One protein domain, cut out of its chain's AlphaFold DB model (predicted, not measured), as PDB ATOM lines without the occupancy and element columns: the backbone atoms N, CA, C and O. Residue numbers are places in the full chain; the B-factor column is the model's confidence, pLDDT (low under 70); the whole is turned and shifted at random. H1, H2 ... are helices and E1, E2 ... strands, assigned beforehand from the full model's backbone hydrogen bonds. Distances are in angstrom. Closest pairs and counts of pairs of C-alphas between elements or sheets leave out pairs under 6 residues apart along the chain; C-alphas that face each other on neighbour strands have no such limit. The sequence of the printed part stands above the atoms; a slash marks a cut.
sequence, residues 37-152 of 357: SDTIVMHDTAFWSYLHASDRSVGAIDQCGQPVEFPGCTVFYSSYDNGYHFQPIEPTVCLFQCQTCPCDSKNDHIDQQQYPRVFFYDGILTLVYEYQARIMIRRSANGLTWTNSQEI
ATOM      1  N   SER A  37     169.336 118.939 193.732       90.56
ATOM      2  CA  SER A  37     169.610 120.364 193.626       90.56
ATOM      3  C   SER A  37     170.194 120.774 192.285       90.56
ATOM      4  O   SER A  37     170.696 119.968 191.517       90.56
ATOM      5  N   ASP A  38     170.192 122.074 192.050       95.75
ATOM      6  CA  ASP A  38     171.108 122.669 191.102       95.75
ATOM      7  C   ASP A  38     171.770 123.904 191.695       95.75
ATOM      8  O   ASP A  38     171.128 124.709 192.376       95.75
ATOM      9  N   THR A  39     173.066 124.039 191.439       96.38
ATOM     10  CA  THR A  39     173.921 125.075 192.002       96.38
ATOM     11  C   THR A  39     174.470 125.945 190.882       96.38
ATOM     12  O   THR A  39     175.202 125.476 190.023       96.38
ATOM     13  N   ILE A  40     174.206 127.248 190.940       95.25
ATOM     14  CA  ILE A  40     174.662 128.231 189.950       95.25
ATOM     15  C   ILE A  40     175.530 129.320 190.583       95.25
ATOM     16  O   ILE A  40     175.427 129.626 191.773       95.25
ATOM     17  N   VAL A  41     176.365 129.960 189.762       93.81
ATOM     18  CA  VAL A  41     177.158 131.137 190.152       93.81
ATOM     19  C   VAL A  41     176.447 132.395 189.673       93.81
ATOM     20  O   VAL A  41     176.364 132.640 188.472       93.81
ATOM     21  N   MET A  42     175.985 133.231 190.601       88.75
ATOM     22  CA  MET A  42     175.302 134.483 190.249       88.75
ATOM     23  C   MET A  42     176.259 135.656 190.049       88.75
ATOM     24  O   MET A  42     176.056 136.505 189.184       88.75
ATOM     25  N   HIS A  43     177.307 135.730 190.863       80.38
ATOM     26  CA  HIS A  43     178.359 136.744 190.773       80.38
ATOM     27  C   HIS A  43     179.630 136.241 191.464       80.38
ATOM     28  O   HIS A  43     179.616 135.168 192.060       80.38
ATOM     29  N   ASP A  44     180.719 137.017 191.414       76.00
ATOM     30  CA  ASP A  44     182.111 136.618 191.714       76.00
ATOM     31  C   ASP A  44     182.377 135.874 193.040       76.00
ATOM     32  O   ASP A  44     183.482 135.356 193.226       76.00
ATOM     33  N   THR A  45     181.410 135.837 193.959       79.38
ATOM     34  CA  THR A  45     181.483 135.124 195.242       79.38
ATOM     35  C   THR A  45     180.181 134.439 195.673       79.38
ATOM     36  O   THR A  45     180.209 133.749 196.689       79.38
ATOM     37  N   ALA A  46     179.052 134.631 194.975       92.12
ATOM     38  CA  ALA A  46     177.767 134.069 195.400       92.12
ATOM     39  C   ALA A  46     177.362 132.870 194.558       92.12
ATOM     40  O   ALA A  46     177.205 132.967 193.336       92.12
ATOM     41  N   PHE A  47     177.138 131.773 195.267       96.62
ATOM     42  CA  PHE A  47     176.602 130.533 194.745       96.62
ATOM     43  C   PHE A  47     175.195 130.373 195.294       96.62
ATOM     44  O   PHE A  47     174.974 130.529 196.499       96.62
ATOM     45  N   TRP A  48     174.249 130.091 194.415       97.12
ATOM     46  CA  TRP A  48     172.863 129.818 194.770       97.12
ATOM     47  C   TRP A  48     172.573 128.367 194.450       97.12
ATOM     48  O   TRP A  48     172.935 127.911 193.371       97.12
ATOM     49  N   SER A  49     171.948 127.665 195.384       97.00
ATOM     50  CA  SER A  49     171.529 126.283 195.198       97.00
ATOM     51  C   SER A  49     170.022 126.179 195.393       97.00
ATOM     52  O   SER A  49     169.468 126.660 196.387       97.00
ATOM     53  N   TYR A  50     169.358 125.596 194.403       96.50
ATOM     54  CA  TYR A  50     167.931 125.316 194.384       96.50
ATOM     55  C   TYR A  50     167.758 123.852 194.697       96.50
ATOM     56  O   TYR A  50     168.213 123.030 193.921       96.50
ATOM     57  N   LEU A  51     167.134 123.529 195.818       93.12
ATOM     58  CA  LEU A  51     167.116 122.170 196.340       93.12
ATOM     59  C   LEU A  51     165.677 121.700 196.522       93.12
ATOM     60  O   LEU A  51     164.847 122.419 197.063       93.12
ATOM     61  N   HIS A  52     165.390 120.476 196.124       91.56
ATOM     62  CA  HIS A  52     164.208 119.740 196.532       91.56
ATOM     63  C   HIS A  52     164.277 119.374 198.024       91.56
ATOM     64  O   HIS A  52     165.223 118.742 198.497       91.56
ATOM     65  N   ALA A  53     163.264 119.776 198.788       91.56
ATOM     66  CA  ALA A  53     163.193 119.524 200.218       91.56
ATOM     67  C   ALA A  53     161.753 119.473 200.748       91.56
ATOM     68  O   ALA A  53     160.834 120.085 200.222       91.56
ATOM     69  N   SER A  54     161.560 118.765 201.853       92.50
ATOM     70  CA  SER A  54     160.288 118.599 202.568       92.50
ATOM     71  C   SER A  54     160.428 118.948 204.054       92.50
ATOM     72  O   SER A  54     161.541 119.158 204.562       92.50
ATOM     73  N   ASP A  55     159.306 118.957 204.776       93.38
ATOM     74  CA  ASP A  55     159.264 119.124 206.233       93.38
ATOM     75  C   ASP A  55     160.185 118.121 206.942       93.38
ATOM     76  O   ASP A  55     161.052 118.499 207.727       93.38
ATOM     77  N   ARG A  56     160.109 116.839 206.562       90.12
ATOM     78  CA  ARG A  56     160.934 115.785 207.175       90.12
ATOM     79  C   ARG A  56     162.442 115.943 206.949       90.12
ATOM     80  O   ARG A  56     163.213 115.348 207.694       90.12
ATOM     81  N   SER A  57     162.863 116.656 205.900       88.31
ATOM     82  CA  SER A  57     164.287 116.825 205.578       88.31
ATOM     83  C   SER A  57     164.887 118.076 206.208       88.31
ATOM     84  O   SER A  57     165.983 118.003 206.753       88.31
ATOM     85  N   VAL A  58     164.191 119.217 206.127       90.69
ATOM     86  CA  VAL A  58     164.740 120.530 206.524       90.69
ATOM     87  C   VAL A  58     163.695 121.440 207.183       90.69
ATOM     88  O   VAL A  58     163.928 122.633 207.332       90.69
ATOM     89  N   GLY A  59     162.524 120.911 207.553       93.25
ATOM     90  CA  GLY A  59     161.422 121.710 208.096       93.25
ATOM     91  C   GLY A  59     160.779 122.644 207.068       93.25
ATOM     92  O   GLY A  59     160.319 123.723 207.436       93.25
ATOM     93  N   ALA A  60     160.791 122.269 205.781       94.31
ATOM     94  CA  ALA A  60     160.216 123.088 204.720       94.31
ATOM     95  C   ALA A  60     158.696 123.264 204.888       94.31
ATOM     96  O   ALA A  60     157.951 122.289 205.035       94.31
ATOM     97  N   ILE A  61     158.247 124.516 204.801       95.56
ATOM     98  CA  ILE A  61     156.833 124.906 204.833       95.56
ATOM     99  C   ILE A  61     156.411 125.573 203.520       95.56
ATOM    100  O   ILE A  61     157.225 126.180 202.819       95.56
ATOM    101  N   ASP A  62     155.125 125.484 203.191       94.38
ATOM    102  CA  ASP A  62     154.538 126.227 202.082       94.38
ATOM    103  C   ASP A  62     154.387 127.724 202.423       94.38
ATOM    104  O   ASP A  62     154.610 128.178 203.549       94.38
ATOM    105  N   GLN A  63     153.976 128.521 201.437       92.81
ATOM    106  CA  GLN A  63     153.781 129.969 201.601       92.81
ATOM    107  C   GLN A  63     152.628 130.331 202.555       92.81
ATOM    108  O   GLN A  63     152.505 131.483 202.974       92.81
ATOM    109  N   CYS A  64     151.787 129.362 202.918       94.94
ATOM    110  CA  CYS A  64     150.707 129.496 203.891       94.94
ATOM    111  C   CYS A  64     151.104 128.962 205.283       94.94
ATOM    112  O   CYS A  64     150.274 128.953 206.198       94.94
ATOM    113  N   GLY A  65     152.361 128.548 205.463       94.81
ATOM    114  CA  GLY A  65     152.923 128.052 206.714       94.81
ATOM    115  C   GLY A  65     152.550 126.611 207.063       94.81
ATOM    116  O   GLY A  65     152.686 126.234 208.228       94.81
ATOM    117  N   GLN A  66     152.045 125.817 206.115       95.12
ATOM    118  CA  GLN A  66     151.802 124.387 206.326       95.12
ATOM    119  C   GLN A  66     153.064 123.565 206.023       95.12
ATOM    120  O   GLN A  66     153.772 123.884 205.068       95.12
ATOM    121  N   PRO A  67     153.352 122.500 206.793       95.06
ATOM    122  CA  PRO A  67     154.423 121.557 206.471       95.06
ATOM    123  C   PRO A  67     154.246 120.940 205.080       95.06
ATOM    124  O   PRO A  67     153.143 120.509 204.737       95.06
ATOM    125  N   VAL A  68     155.326 120.849 204.302       93.50
ATOM    126  CA  VAL A  68     155.297 120.196 202.984       93.50
ATOM    127  C   VAL A  68     155.685 118.727 203.094       93.50
ATOM    128  O   VAL A  68     156.775 118.386 203.562       93.50
ATOM    129  N   GLU A  69     154.798 117.846 202.632       91.56
ATOM    130  CA  GLU A  69     155.033 116.403 202.627       91.56
ATOM    131  C   GLU A  69     156.133 115.992 201.638       91.56
ATOM    132  O   GLU A  69     156.410 116.657 200.639       91.56
ATOM    133  N   PHE A  70     156.765 114.849 201.907       89.38
ATOM    134  CA  PHE A  70     157.699 114.254 200.957       89.38
ATOM    135  C   PHE A  70     156.936 113.724 199.723       89.38
ATOM    136  O   PHE A  70     155.944 113.023 199.930       89.38
ATOM    137  N   PRO A  71     157.383 113.963 198.469       87.62
ATOM    138  CA  PRO A  71     158.758 114.300 198.090       87.62
ATOM    139  C   PRO A  71     159.234 115.693 198.499       87.62
ATOM    140  O   PRO A  71     160.322 115.784 199.052       87.62
ATOM    141  N   GLY A  72     158.433 116.744 198.352       92.38
ATOM    142  CA  GLY A  72     158.814 118.089 198.796       92.38
ATOM    143  C   GLY A  72     158.666 119.167 197.729       92.38
ATOM    144  O   GLY A  72     158.060 118.950 196.683       92.38
ATOM    145  N   CYS A  73     159.242 120.329 197.996       94.25
ATOM    146  CA  CYS A  73     159.234 121.515 197.159       94.25
ATOM    147  C   CYS A  73     160.656 122.052 196.932       94.25
ATOM    148  O   CYS A  73     161.594 121.676 197.627       94.25
ATOM    149  N   THR A  74     160.816 122.976 195.992       95.38
ATOM    150  CA  THR A  74     162.073 123.684 195.751       95.38
ATOM    151  C   THR A  74     162.272 124.753 196.821       95.38
ATOM    152  O   THR A  74     161.416 125.621 197.008       95.38
ATOM    153  N   VAL A  75     163.421 124.728 197.484       95.44
ATOM    154  CA  VAL A  75     163.880 125.690 198.491       95.44
ATOM    155  C   VAL A  75     165.208 126.310 198.057       95.44
ATOM    156  O   VAL A  75     165.838 125.855 197.102       95.44
ATOM    157  N   PHE A  76     165.631 127.370 198.742       96.06
ATOM    158  CA  PHE A  76     166.814 128.143 198.370       96.06
ATOM    159  C   PHE A  76     167.903 128.083 199.434       96.06
ATOM    160  O   PHE A  76     167.663 128.375 200.609       96.06
ATOM    161  N   TYR A  77     169.113 127.784 198.977       96.69
ATOM    162  CA  TYR A  77     170.349 127.847 199.736       96.69
ATOM    163  C   TYR A  77     171.306 128.827 199.064       96.69
ATOM    164  O   TYR A  77     171.334 128.969 197.841       96.69
ATOM    165  N   SER A  78     172.135 129.490 199.862       96.19
ATOM    166  CA  SER A  78     173.180 130.366 199.334       96.19
ATOM    167  C   SER A  78     174.507 130.155 200.035       96.19
ATOM    168  O   SER A  78     174.560 129.812 201.216       96.19
ATOM    169  N   SER A  79     175.574 130.394 199.288       97.25
ATOM    170  CA  SER A  79     176.943 130.419 199.769       97.25
ATOM    171  C   SER A  79     177.615 131.711 199.312       97.25
ATOM    172  O   SER A  79     177.500 132.115 198.153       97.25
ATOM    173  N   TYR A  80     178.333 132.352 200.236       95.88
ATOM    174  CA  TYR A  80     179.090 133.587 199.998       95.88
ATOM    175  C   TYR A  80     180.593 133.413 200.231       95.88
ATOM    176  O   TYR A  80     181.346 134.387 200.211       95.88
ATOM    177  N   ASP A  81     181.038 132.180 200.455       95.62
ATOM    178  CA  ASP A  81     182.437 131.832 200.681       95.62
ATOM    179  C   ASP A  81     183.068 131.139 199.470       95.62
ATOM    180  O   ASP A  81     184.077 130.458 199.600       95.62
ATOM    181  N   ASN A  82     182.536 131.413 198.273       95.06
ATOM    182  CA  ASN A  82     182.866 130.776 196.997       95.06
ATOM    183  C   ASN A  82     182.333 129.345 196.840       95.06
ATOM    184  O   ASN A  82     182.926 128.585 196.077       95.06
ATOM    185  N   GLY A  83     181.244 128.975 197.520       95.75
ATOM    186  CA  GLY A  83     180.602 127.667 197.364       95.75
ATOM    187  C   GLY A  83     181.192 126.576 198.256       95.75
ATOM    188  O   GLY A  83     181.110 125.407 197.892       95.75
ATOM    189  N   TYR A  84     181.842 126.924 199.371       97.06
ATOM    190  CA  TYR A  84     182.349 125.927 200.324       97.06
ATOM    191  C   TYR A  84     181.268 125.533 201.329       97.06
ATOM    192  O   TYR A  84     181.133 124.351 201.628       97.06
ATOM    193  N   HIS A  85     180.483 126.505 201.805       97.50
ATOM    194  CA  HIS A  85     179.389 126.267 202.743       97.50
ATOM    195  C   HIS A  85     178.111 126.968 202.291       97.50
ATOM    196  O   HIS A  85     178.120 128.164 201.992       97.50
ATOM    197  N   PHE A  86     177.007 126.229 202.297       97.19
ATOM    198  CA  PHE A  86     175.672 126.697 201.953       97.19
ATOM    199  C   PHE A  86     174.785 126.763 203.192       97.19
ATOM    200  O   PHE A  86     174.877 125.936 204.096       97.19
ATOM    201  N   GLN A  87     173.902 127.756 203.218       95.31
ATOM    202  CA  GLN A  87     172.904 127.925 204.268       95.31
ATOM    203  C   GLN A  87     171.536 128.220 203.647       95.31
ATOM    204  O   GLN A  87     171.478 128.972 202.663       95.31
ATOM    205  N   PRO A  88     170.446 127.659 204.203       93.56
ATOM    206  CA  PRO A  88     169.101 128.001 203.774       93.56
ATOM    207  C   PRO A  88     168.733 129.416 204.226       93.56
ATOM    208  O   PRO A  88     169.324 129.981 205.150       93.56
ATOM    209  N   ILE A  89     167.704 129.980 203.599       89.44
ATOM    210  CA  ILE A  89     166.961 131.089 204.208       89.44
ATOM    211  C   ILE A  89     166.073 130.504 205.309       89.44
ATOM    212  O   ILE A  89     165.349 129.548 205.057       89.44
ATOM    213  N   GLU A  90     166.111 131.092 206.509       90.50
ATOM    214  CA  GLU A  90     165.292 130.663 207.648       90.50
ATOM    215  C   GLU A  90     164.120 131.636 207.906       90.50
ATOM    216  O   GLU A  90     164.351 132.847 208.025       90.50
ATOM    217  N   PRO A  91     162.870 131.149 208.041       92.69
ATOM    218  CA  PRO A  91     162.464 129.746 207.908       92.69
ATOM    219  C   PRO A  91     162.594 129.244 206.463       92.69
ATOM    220  O   PRO A  91     162.446 130.024 205.520       92.69
ATOM    221  N   THR A  92     162.821 127.939 206.293       94.94
ATOM    222  CA  THR A  92     162.874 127.316 204.964       94.94
ATOM    223  C   THR A  92     161.473 127.264 204.346       94.94
ATOM    224  O   THR A  92     160.625 126.480 204.772       94.94
ATOM    225  N   VAL A  93     161.218 128.098 203.333       94.94
ATOM    226  CA  VAL A  93     159.918 128.188 202.643       94.94
ATOM    227  C   VAL A  93     160.052 127.784 201.174       94.94
ATOM    228  O   VAL A  93     161.008 128.179 200.503       94.94
ATOM    229  N   CYS A  94     159.074 127.038 200.659       94.56
ATOM    230  CA  CYS A  94     158.982 126.682 199.242       94.56
ATOM    231  C   CYS A  94     158.975 127.916 198.332       94.56
ATOM    232  O   CYS A  94     158.238 128.869 198.578       94.56
ATOM    233  N   LEU A  95     159.736 127.891 197.239       94.75
ATOM    234  CA  LEU A  95     159.914 129.049 196.354       94.75
ATOM    235  C   LEU A  95     158.723 129.341 195.437       94.75
ATOM    236  O   LEU A  95     158.575 130.468 194.960       94.75
ATOM    237  N   PHE A  96     157.886 128.346 195.144       93.56
ATOM    238  CA  PHE A  96     156.742 128.547 194.257       93.56
ATOM    239  C   PHE A  96     155.559 129.104 195.040       93.56
ATOM    240  O   PHE A  96     155.158 128.569 196.072       93.56
ATOM    241  N   GLN A  97     155.035 130.229 194.555       89.75
ATOM    242  CA  GLN A  97     153.970 130.954 195.232       89.75
ATOM    243  C   GLN A  97     152.640 130.218 195.122       89.75
ATOM    244  O   GLN A  97     152.276 129.751 194.044       89.75
ATOM    245  N   CYS A  98     151.895 130.200 196.225       91.69
ATOM    246  CA  CYS A  98     150.508 129.766 196.216       91.69
ATOM    247  C   CYS A  98     149.610 130.900 195.727       91.69
ATOM    248  O   CYS A  98     149.768 132.050 196.151       91.69
ATOM    249  N   GLN A  99     148.645 130.591 194.866       90.12
ATOM    250  CA  GLN A  99     147.690 131.591 194.383       90.12
ATOM    251  C   GLN A  99     146.733 132.049 195.489       90.12
ATOM    252  O   GLN A  99     146.363 133.222 195.560       90.12
ATOM    253  N   THR A 100     146.340 131.125 196.366       92.31
ATOM    254  CA  THR A 100     145.474 131.370 197.525       92.31
ATOM    255  C   THR A 100     145.877 130.467 198.689       92.31
ATOM    256  O   THR A 100     146.474 129.423 198.464       92.31
ATOM    257  N   CYS A 101     145.516 130.841 199.921       94.00
ATOM    258  CA  CYS A 101     145.650 129.959 201.084       94.00
ATOM    259  C   CYS A 101     144.306 129.291 201.433       94.00
ATOM    260  O   CYS A 101     143.301 130.007 201.531       94.00
ATOM    261  N   PRO A 102     144.269 127.968 201.696       93.31
ATOM    262  CA  PRO A 102     145.386 127.016 201.617       93.31
ATOM    263  C   PRO A 102     145.851 126.784 200.172       93.31
ATOM    264  O   PRO A 102     145.053 126.926 199.246       93.31
ATOM    265  N   CYS A 103     147.128 126.437 200.010       92.00
ATOM    266  CA  CYS A 103     147.716 126.156 198.707       92.00
ATOM    267  C   CYS A 103     147.042 124.952 198.033       92.00
ATOM    268  O   CYS A 103     146.657 123.987 198.699       92.00
ATOM    269  N   ASP A 104     146.935 124.986 196.708       90.69
ATOM    270  CA  ASP A 104     146.404 123.885 195.908       90.69
ATOM    271  C   ASP A 104     147.541 123.194 195.161       90.69
ATOM    272  O   ASP A 104     148.018 123.707 194.150       90.69
ATOM    273  N   SER A 105     147.955 122.007 195.616       86.69
ATOM    274  CA  SER A 105     149.029 121.229 194.977       86.69
ATOM    275  C   SER A 105     148.846 121.093 193.464       86.69
ATOM    276  O   SER A 105     149.810 121.259 192.719       86.69
ATOM    277  N   LYS A 106     147.611 120.922 192.978       86.62
ATOM    278  CA  LYS A 106     147.357 120.724 191.549       86.62
ATOM    279  C   LYS A 106     147.756 121.927 190.689       86.62
ATOM    280  O   LYS A 106     148.114 121.738 189.532       86.62
ATOM    281  N   ASN A 107     147.633 123.142 191.220       87.19
ATOM    282  CA  ASN A 107     147.840 124.383 190.469       87.19
ATOM    283  C   ASN A 107     149.095 125.147 190.918       87.19
ATOM    284  O   ASN A 107     149.745 125.805 190.109       87.19
ATOM    285  N   ASP A 108     149.434 125.061 192.201       88.69
ATOM    286  CA  ASP A 108     150.569 125.746 192.820       88.69
ATOM    287  C   ASP A 108     151.831 124.864 192.831       88.69
ATOM    288  O   ASP A 108     152.945 125.381 192.939       88.69
ATOM    289  N   HIS A 109     151.661 123.546 192.650       90.25
ATOM    290  CA  HIS A 109     152.713 122.525 192.653       90.25
ATOM    291  C   HIS A 109     153.500 122.519 193.962       90.25
ATOM    292  O   HIS A 109     154.719 122.505 193.936       90.25
ATOM    293  N   ILE A 110     152.836 122.593 195.116       85.19
ATOM    294  CA  ILE A 110     153.506 122.720 196.427       85.19
ATOM    295  C   ILE A 110     154.214 121.450 196.910       85.19
ATOM    296  O   ILE A 110     154.930 121.502 197.903       85.19
ATOM    297  N   ASP A 111     154.015 120.329 196.228       86.12
ATOM    298  CA  ASP A 111     154.649 119.045 196.493       86.12
ATOM    299  C   ASP A 111     155.304 118.499 195.218       86.12
ATOM    300  O   ASP A 111     155.159 119.049 194.125       86.12
ATOM    301  N   GLN A 112     156.067 117.419 195.387       89.50
ATOM    302  CA  GLN A 112     156.748 116.694 194.319       89.50
ATOM    303  C   GLN A 112     157.476 117.582 193.289       89.50
ATOM    304  O   GLN A 112     157.468 117.280 192.101       89.50
ATOM    305  N   GLN A 113     158.117 118.668 193.727       91.62
ATOM    306  CA  GLN A 113     158.970 119.489 192.859       91.62
ATOM    307  C   GLN A 113     160.382 118.895 192.837       91.62
ATOM    308  O   GLN A 113     161.257 119.341 193.578       91.62
ATOM    309  N   GLN A 114     160.582 117.832 192.068       91.38
ATOM    310  CA  GLN A 114     161.822 117.058 192.118       91.38
ATOM    311  C   GLN A 114     162.821 117.536 191.061       91.38
ATOM    312  O   GLN A 114     162.425 118.045 190.009       91.38
ATOM    313  N   TYR A 115     164.113 117.339 191.331       93.38
ATOM    314  CA  TYR A 115     165.199 117.606 190.376       93.38
ATOM    315  C   TYR A 115     165.162 119.012 189.739       93.38
ATOM    316  O   TYR A 115     165.137 119.124 188.508       93.38
ATOM    317  N   PRO A 116     165.123 120.099 190.539       95.38
ATOM    318  CA  PRO A 116     165.200 121.446 189.988       95.38
ATOM    319  C   PRO A 116     166.539 121.647 189.267       95.38
ATOM    320  O   PRO A 116     167.586 121.310 189.802       95.38
ATOM    321  N   ARG A 117     166.499 122.222 188.063       96.69
ATOM    322  CA  ARG A 117     167.664 122.603 187.251       96.69
ATOM    323  C   ARG A 117     167.485 124.022 186.747       96.69
ATOM    324  O   ARG A 117     166.409 124.355 186.251       96.69
ATOM    325  N   VAL A 118     168.498 124.865 186.873       96.75
ATOM    326  CA  VAL A 118     168.419 126.311 186.677       96.75
ATOM    327  C   VAL A 118     169.519 126.801 185.749       96.75
ATOM    328  O   VAL A 118     170.704 126.600 185.965       96.75
ATOM    329  N   PHE A 119     169.129 127.566 184.736       95.88
ATOM    330  CA  PHE A 119     170.067 128.216 183.830       95.88
ATOM    331  C   PHE A 119     169.844 129.724 183.824       95.88
ATOM    332  O   PHE A 119     168.711 130.189 183.676       95.88
ATOM    333  N   PHE A 120     170.918 130.502 183.969       94.75
ATOM    334  CA  PHE A 120     170.874 131.960 183.856       94.75
ATOM    335  C   PHE A 120     171.295 132.404 182.455       94.75
ATOM    336  O   PHE A 120     172.430 132.175 182.037       94.75
ATOM    337  N   TYR A 121     170.393 133.076 181.745       94.38
ATOM    338  CA  TYR A 121     170.617 133.572 180.391       94.38
ATOM    339  C   TYR A 121     169.929 134.930 180.202       94.38
ATOM    340  O   TYR A 121     168.777 135.105 180.589       94.38
ATOM    341  N   ASP A 122     170.657 135.901 179.647       93.50
ATOM    342  CA  ASP A 122     170.178 137.265 179.362       93.50
ATOM    343  C   ASP A 122     169.375 137.930 180.506       93.50
ATOM    344  O   ASP A 122     168.305 138.507 180.326       93.50
ATOM    345  N   GLY A 123     169.875 137.818 181.742       92.88
ATOM    346  CA  GLY A 123     169.234 138.435 182.910       92.88
ATOM    347  C   GLY A 123     168.041 137.663 183.484       92.88
ATOM    348  O   GLY A 123     167.468 138.110 184.479       92.88
ATOM    349  N   ILE A 124     167.685 136.511 182.915       95.81
ATOM    350  CA  ILE A 124     166.572 135.667 183.352       95.81
ATOM    351  C   ILE A 124     167.096 134.296 183.786       95.81
ATOM    352  O   ILE A 124     167.873 133.648 183.091       95.81
ATOM    353  N   LEU A 125     166.643 133.837 184.949       97.31
ATOM    354  CA  LEU A 125     166.791 132.455 185.382       97.31
ATOM    355  C   LEU A 125     165.622 131.641 184.832       97.31
ATOM    356  O   LEU A 125     164.460 132.004 185.031       97.31
ATOM    357  N   THR A 126     165.925 130.526 184.183       97.75
ATOM    358  CA  THR A 126     164.948 129.518 183.767       97.75
ATOM    359  C   THR A 126     165.160 128.274 184.609       97.75
ATOM    360  O   THR A 126     166.265 127.750 184.633       97.75
ATOM    361  N   LEU A 127     164.115 127.826 185.297       97.62
ATOM    362  CA  LEU A 127     164.114 126.621 186.116       97.62
ATOM    363  C   LEU A 127     163.237 125.567 185.449       97.62
ATOM    364  O   LEU A 127     162.069 125.839 185.154       97.62
ATOM    365  N   VAL A 128     163.780 124.370 185.254       97.38
ATOM    366  CA  VAL A 128     163.018 123.166 184.914       97.38
ATOM    367  C   VAL A 128     162.994 122.214 186.099       97.38
ATOM    368  O   VAL A 128     163.938 122.167 186.879       97.38
ATOM    369  N   TYR A 129     161.897 121.494 186.270       96.56
ATOM    370  CA  TYR A 129     161.735 120.531 187.355       96.56
ATOM    371  C   TYR A 129     160.741 119.450 186.955       96.56
ATOM    372  O   TYR A 129     159.924 119.637 186.044       96.56
ATOM    373  N   GLU A 130     160.807 118.320 187.643       95.50
ATOM    374  CA  GLU A 130     159.816 117.265 187.518       95.50
ATOM    375  C   GLU A 130     158.615 117.543 188.428       95.50
ATOM    376  O   GLU A 130     158.778 117.878 189.600       95.50
ATOM    377  N   TYR A 131     157.404 117.347 187.897       94.88
ATOM    378  CA  TYR A 131     156.169 117.266 188.674       94.88
ATOM    379  C   TYR A 131     155.302 116.095 188.193       94.88
ATOM    380  O   TYR A 131     154.646 116.167 187.148       94.88
ATOM    381  N   GLN A 132     155.277 115.007 188.973       92.12
ATOM    382  CA  GLN A 132     154.587 113.753 188.627       92.12
ATOM    383  C   GLN A 132     155.032 113.216 187.251       92.12
ATOM    384  O   GLN A 132     154.207 113.054 186.350       92.12
ATOM    385  N   ALA A 133     156.341 112.999 187.064       92.94
ATOM    386  CA  ALA A 133     156.992 112.620 185.803       92.94
ATOM    387  C   ALA A 133     156.923 113.647 184.652       92.94
ATOM    388  O   ALA A 133     157.616 113.471 183.649       92.94
ATOM    389  N   ARG A 134     156.124 114.717 184.751       95.44
ATOM    390  CA  ARG A 134     156.066 115.781 183.729       95.44
ATOM    391  C   ARG A 134     157.186 116.781 183.922       95.44
ATOM    392  O   ARG A 134     157.607 117.024 185.051       95.44
ATOM    393  N   ILE A 135     157.602 117.415 182.831       97.12
ATOM    394  CA  ILE A 135     158.582 118.494 182.877       97.12
ATOM    395  C   ILE A 135     157.879 119.842 182.888       97.12
ATOM    396  O   ILE A 135     157.107 120.181 181.988       97.12
ATOM    397  N   MET A 136     158.187 120.621 183.915       96.75
ATOM    398  CA  MET A 136     157.624 121.940 184.145       96.75
ATOM    399  C   MET A 136     158.720 122.997 184.051       96.75
ATOM    400  O   MET A 136     159.826 122.785 184.538       96.75
ATOM    401  N   ILE A 137     158.395 124.160 183.490       97.00
ATOM    402  CA  ILE A 137     159.287 125.316 183.369       97.00
ATOM    403  C   ILE A 137     158.732 126.487 184.177       97.00
ATOM    404  O   ILE A 137     157.528 126.765 184.160       97.00
ATOM    405  N   ARG A 138     159.615 127.209 184.865       96.69
ATOM    406  CA  ARG A 138     159.352 128.519 185.467       96.69
ATOM    407  C   ARG A 138     160.493 129.476 185.146       96.69
ATOM    408  O   ARG A 138     161.620 129.059 184.909       96.69
ATOM    409  N   ARG A 139     160.206 130.775 185.146       96.88
ATOM    410  CA  ARG A 139     161.201 131.826 184.897       96.88
ATOM    411  C   ARG A 139     161.245 132.815 186.057       96.88
ATOM    412  O   ARG A 139     160.249 132.989 186.761       96.88
ATOM    413  N   SER A 140     162.384 133.463 186.260       97.38
ATOM    414  CA  SER A 140     162.569 134.470 187.303       97.38
ATOM    415  C   SER A 140     163.613 135.512 186.913       97.38
ATOM    416  O   SER A 140     164.654 135.179 186.364       97.38
ATOM    417  N   ALA A 141     163.366 136.778 187.252       96.31
ATOM    418  CA  ALA A 141     164.354 137.850 187.102       96.31
ATOM    419  C   ALA A 141     165.276 138.001 188.330       96.31
ATOM    420  O   ALA A 141     166.276 138.710 188.269       96.31
ATOM    421  N   ASN A 142     164.921 137.391 189.466       94.69
ATOM    422  CA  ASN A 142     165.651 137.532 190.732       94.69
ATOM    423  C   ASN A 142     166.027 136.191 191.380       94.69
ATOM    424  O   ASN A 142     166.661 136.192 192.428       94.69
ATOM    425  N   GLY A 143     165.600 135.070 190.794       94.88
ATOM    426  CA  GLY A 143     165.849 133.718 191.283       94.88
ATOM    427  C   GLY A 143     165.076 133.332 192.545       94.88
ATOM    428  O   GLY A 143     165.321 132.260 193.083       94.88
ATOM    429  N   LEU A 144     164.157 134.171 193.030       94.25
ATOM    430  CA  LEU A 144     163.380 133.939 194.257       94.25
ATOM    431  C   LEU A 144     161.874 133.968 194.000       94.25
ATOM    432  O   LEU A 144     161.108 133.261 194.644       94.25
ATOM    433  N   THR A 145     161.436 134.797 193.056       94.56
ATOM    434  CA  THR A 145     160.043 134.915 192.633       94.56
ATOM    435  C   THR A 145     159.907 134.316 191.247       94.56
ATOM    436  O   THR A 145     160.471 134.838 190.285       94.56
ATOM    437  N   TRP A 146     159.161 133.224 191.150       95.62
ATOM    438  CA  TRP A 146     159.025 132.440 189.929       95.62
ATOM    439  C   TRP A 146     157.659 132.657 189.283       95.62
ATOM    440  O   TRP A 146     156.657 132.831 189.974       95.62
ATOM    441  N   THR A 147     157.610 132.626 187.952       94.75
ATOM    442  CA  THR A 147     156.343 132.610 187.206       94.75
ATOM    443  C   THR A 147     155.505 131.377 187.554       94.75
ATOM    444  O   THR A 147     156.006 130.403 188.124       94.75
ATOM    445  N   ASN A 148     154.241 131.372 187.121       92.69
ATOM    446  CA  ASN A 148     153.446 130.145 187.050       92.69
ATOM    447  C   ASN A 148     154.157 129.082 186.202       92.69
ATOM    448  O   ASN A 148     154.959 129.407 185.319       92.69
ATOM    449  N   SER A 149     153.860 127.818 186.492       93.31
ATOM    450  CA  SER A 149     154.437 126.683 185.784       93.31
ATOM    451  C   SER A 149     153.890 126.561 184.367       93.31
ATOM    452  O   SER A 149     152.690 126.713 184.142       93.31
ATOM    453  N   GLN A 150     154.769 126.217 183.433       95.31
ATOM    454  CA  GLN A 150     154.429 125.864 182.058       95.31
ATOM    455  C   GLN A 150     154.878 124.429 181.790       95.31
ATOM    456  O   GLN A 150     156.025 124.092 182.061       95.31
ATOM    457  N   GLU A 151     153.982 123.570 181.314       96.00
ATOM    458  CA  GLU A 151     154.303 122.170 181.012       96.00
ATOM    459  C   GLU A 151     154.950 122.062 179.628       96.00
ATOM    460  O   GLU A 151     154.476 122.690 178.676       96.00
ATOM    461  N   ILE A 152     155.995 121.245 179.490       96.69
ATOM    462  CA  ILE A 152     156.427 120.771 178.170       96.69
ATOM    463  C   ILE A 152     155.447 119.687 177.732       96.69
ATOM    464  O   ILE A 152     155.421 118.581 178.285       96.69
TER     465      ILE A 152
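Overview. This is residues 37 to 152 of the 357 residues of an uncharacterized protein of Anaerolineaceae bacterium 4572_78 (UniProt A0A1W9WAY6). Two small three-stranded sheets are set as a partly open V, with E1 and E2 of one sheet close to E4 of the other, while E5 and E6 lead away from the first sheet. The unnamed residues 93 to 98 and 143 to 147 run across the open side between E3 and E6, and the short helices H1 and H2 lie at the periphery. The printed part has 116 residues, with elements in the order E1, E2, H1, E3, H2, E4, E5, E6; the sheets, E1 - E2 - E3 and E4 - E5 - E6, are antiparallel. The class is mostly strand, with under half of the residues in named elements. The whole is compact, with a radius of gyration of the C-alphas of 13.5 A and spans of 39 by 30 by 23 A.

Arrangement. E1, residues 37 to 43, and E2, residues 46 to 53, form a hairpin, antiparallel at 160 degrees, with N 40 and O 48 2.8 A apart. H1, residues 55 to 58, is not on this sheet. E3, residues 73 to 79, is the antiparallel neighbour of E2 at 154 degrees, with N 75 and O 51 2.7 A apart. H2, residues 105 to 108, is on neither sheet. E4, residues 114 to 121, has 10 pairs of C-alphas within 8 A of E1, the closest being Asp 38 and Arg 117, 5.2 A apart. The closest C-alphas of E2 and E4 are His 52 and Gln 114, 5.7 A apart. E4, E5, residues 124 to 131, and E6, residues 134 to 140, form a meander, each strand the antiparallel neighbour of the one before, in a strongly twisted sheet. N 117 and O 128 are 2.8 A apart across the hairpin E4 and E5, and N 127 and O 138 are 2.8 A apart across the hairpin E5 and E6. E1 and E6 are apart. H1 and H2 are too short for an O i to N i+4 pair, and the one O i to N i+3 pair in each is not within hydrogen-bond range.

Along the chain. E1 begins at C-alpha 37 (169.610, 120.364, 193.626) and is 18.8 A long; E2 is 21.1 A and E3 20.0 A. E4 begins at C-alpha 114 (161.822, 117.058, 192.118) and is 22.1 A long; E5 is 21.8 A. E6, 20.1 A long, ends at C-alpha 140 (162.569, 134.470, 187.303).

Size, cuts and confidence. The two C-alphas farthest apart, Asp 44 and Pro 102, are 39.2 A from each other. The links H1 to E3 and E3 to H2 are long, with 14 and 25 residues. Residues 150 to 151 pair antiparallel with residues 136 to 137 of E6. The printed part has no cut, its mean pLDDT is 93.4, and no printed residue is under 70.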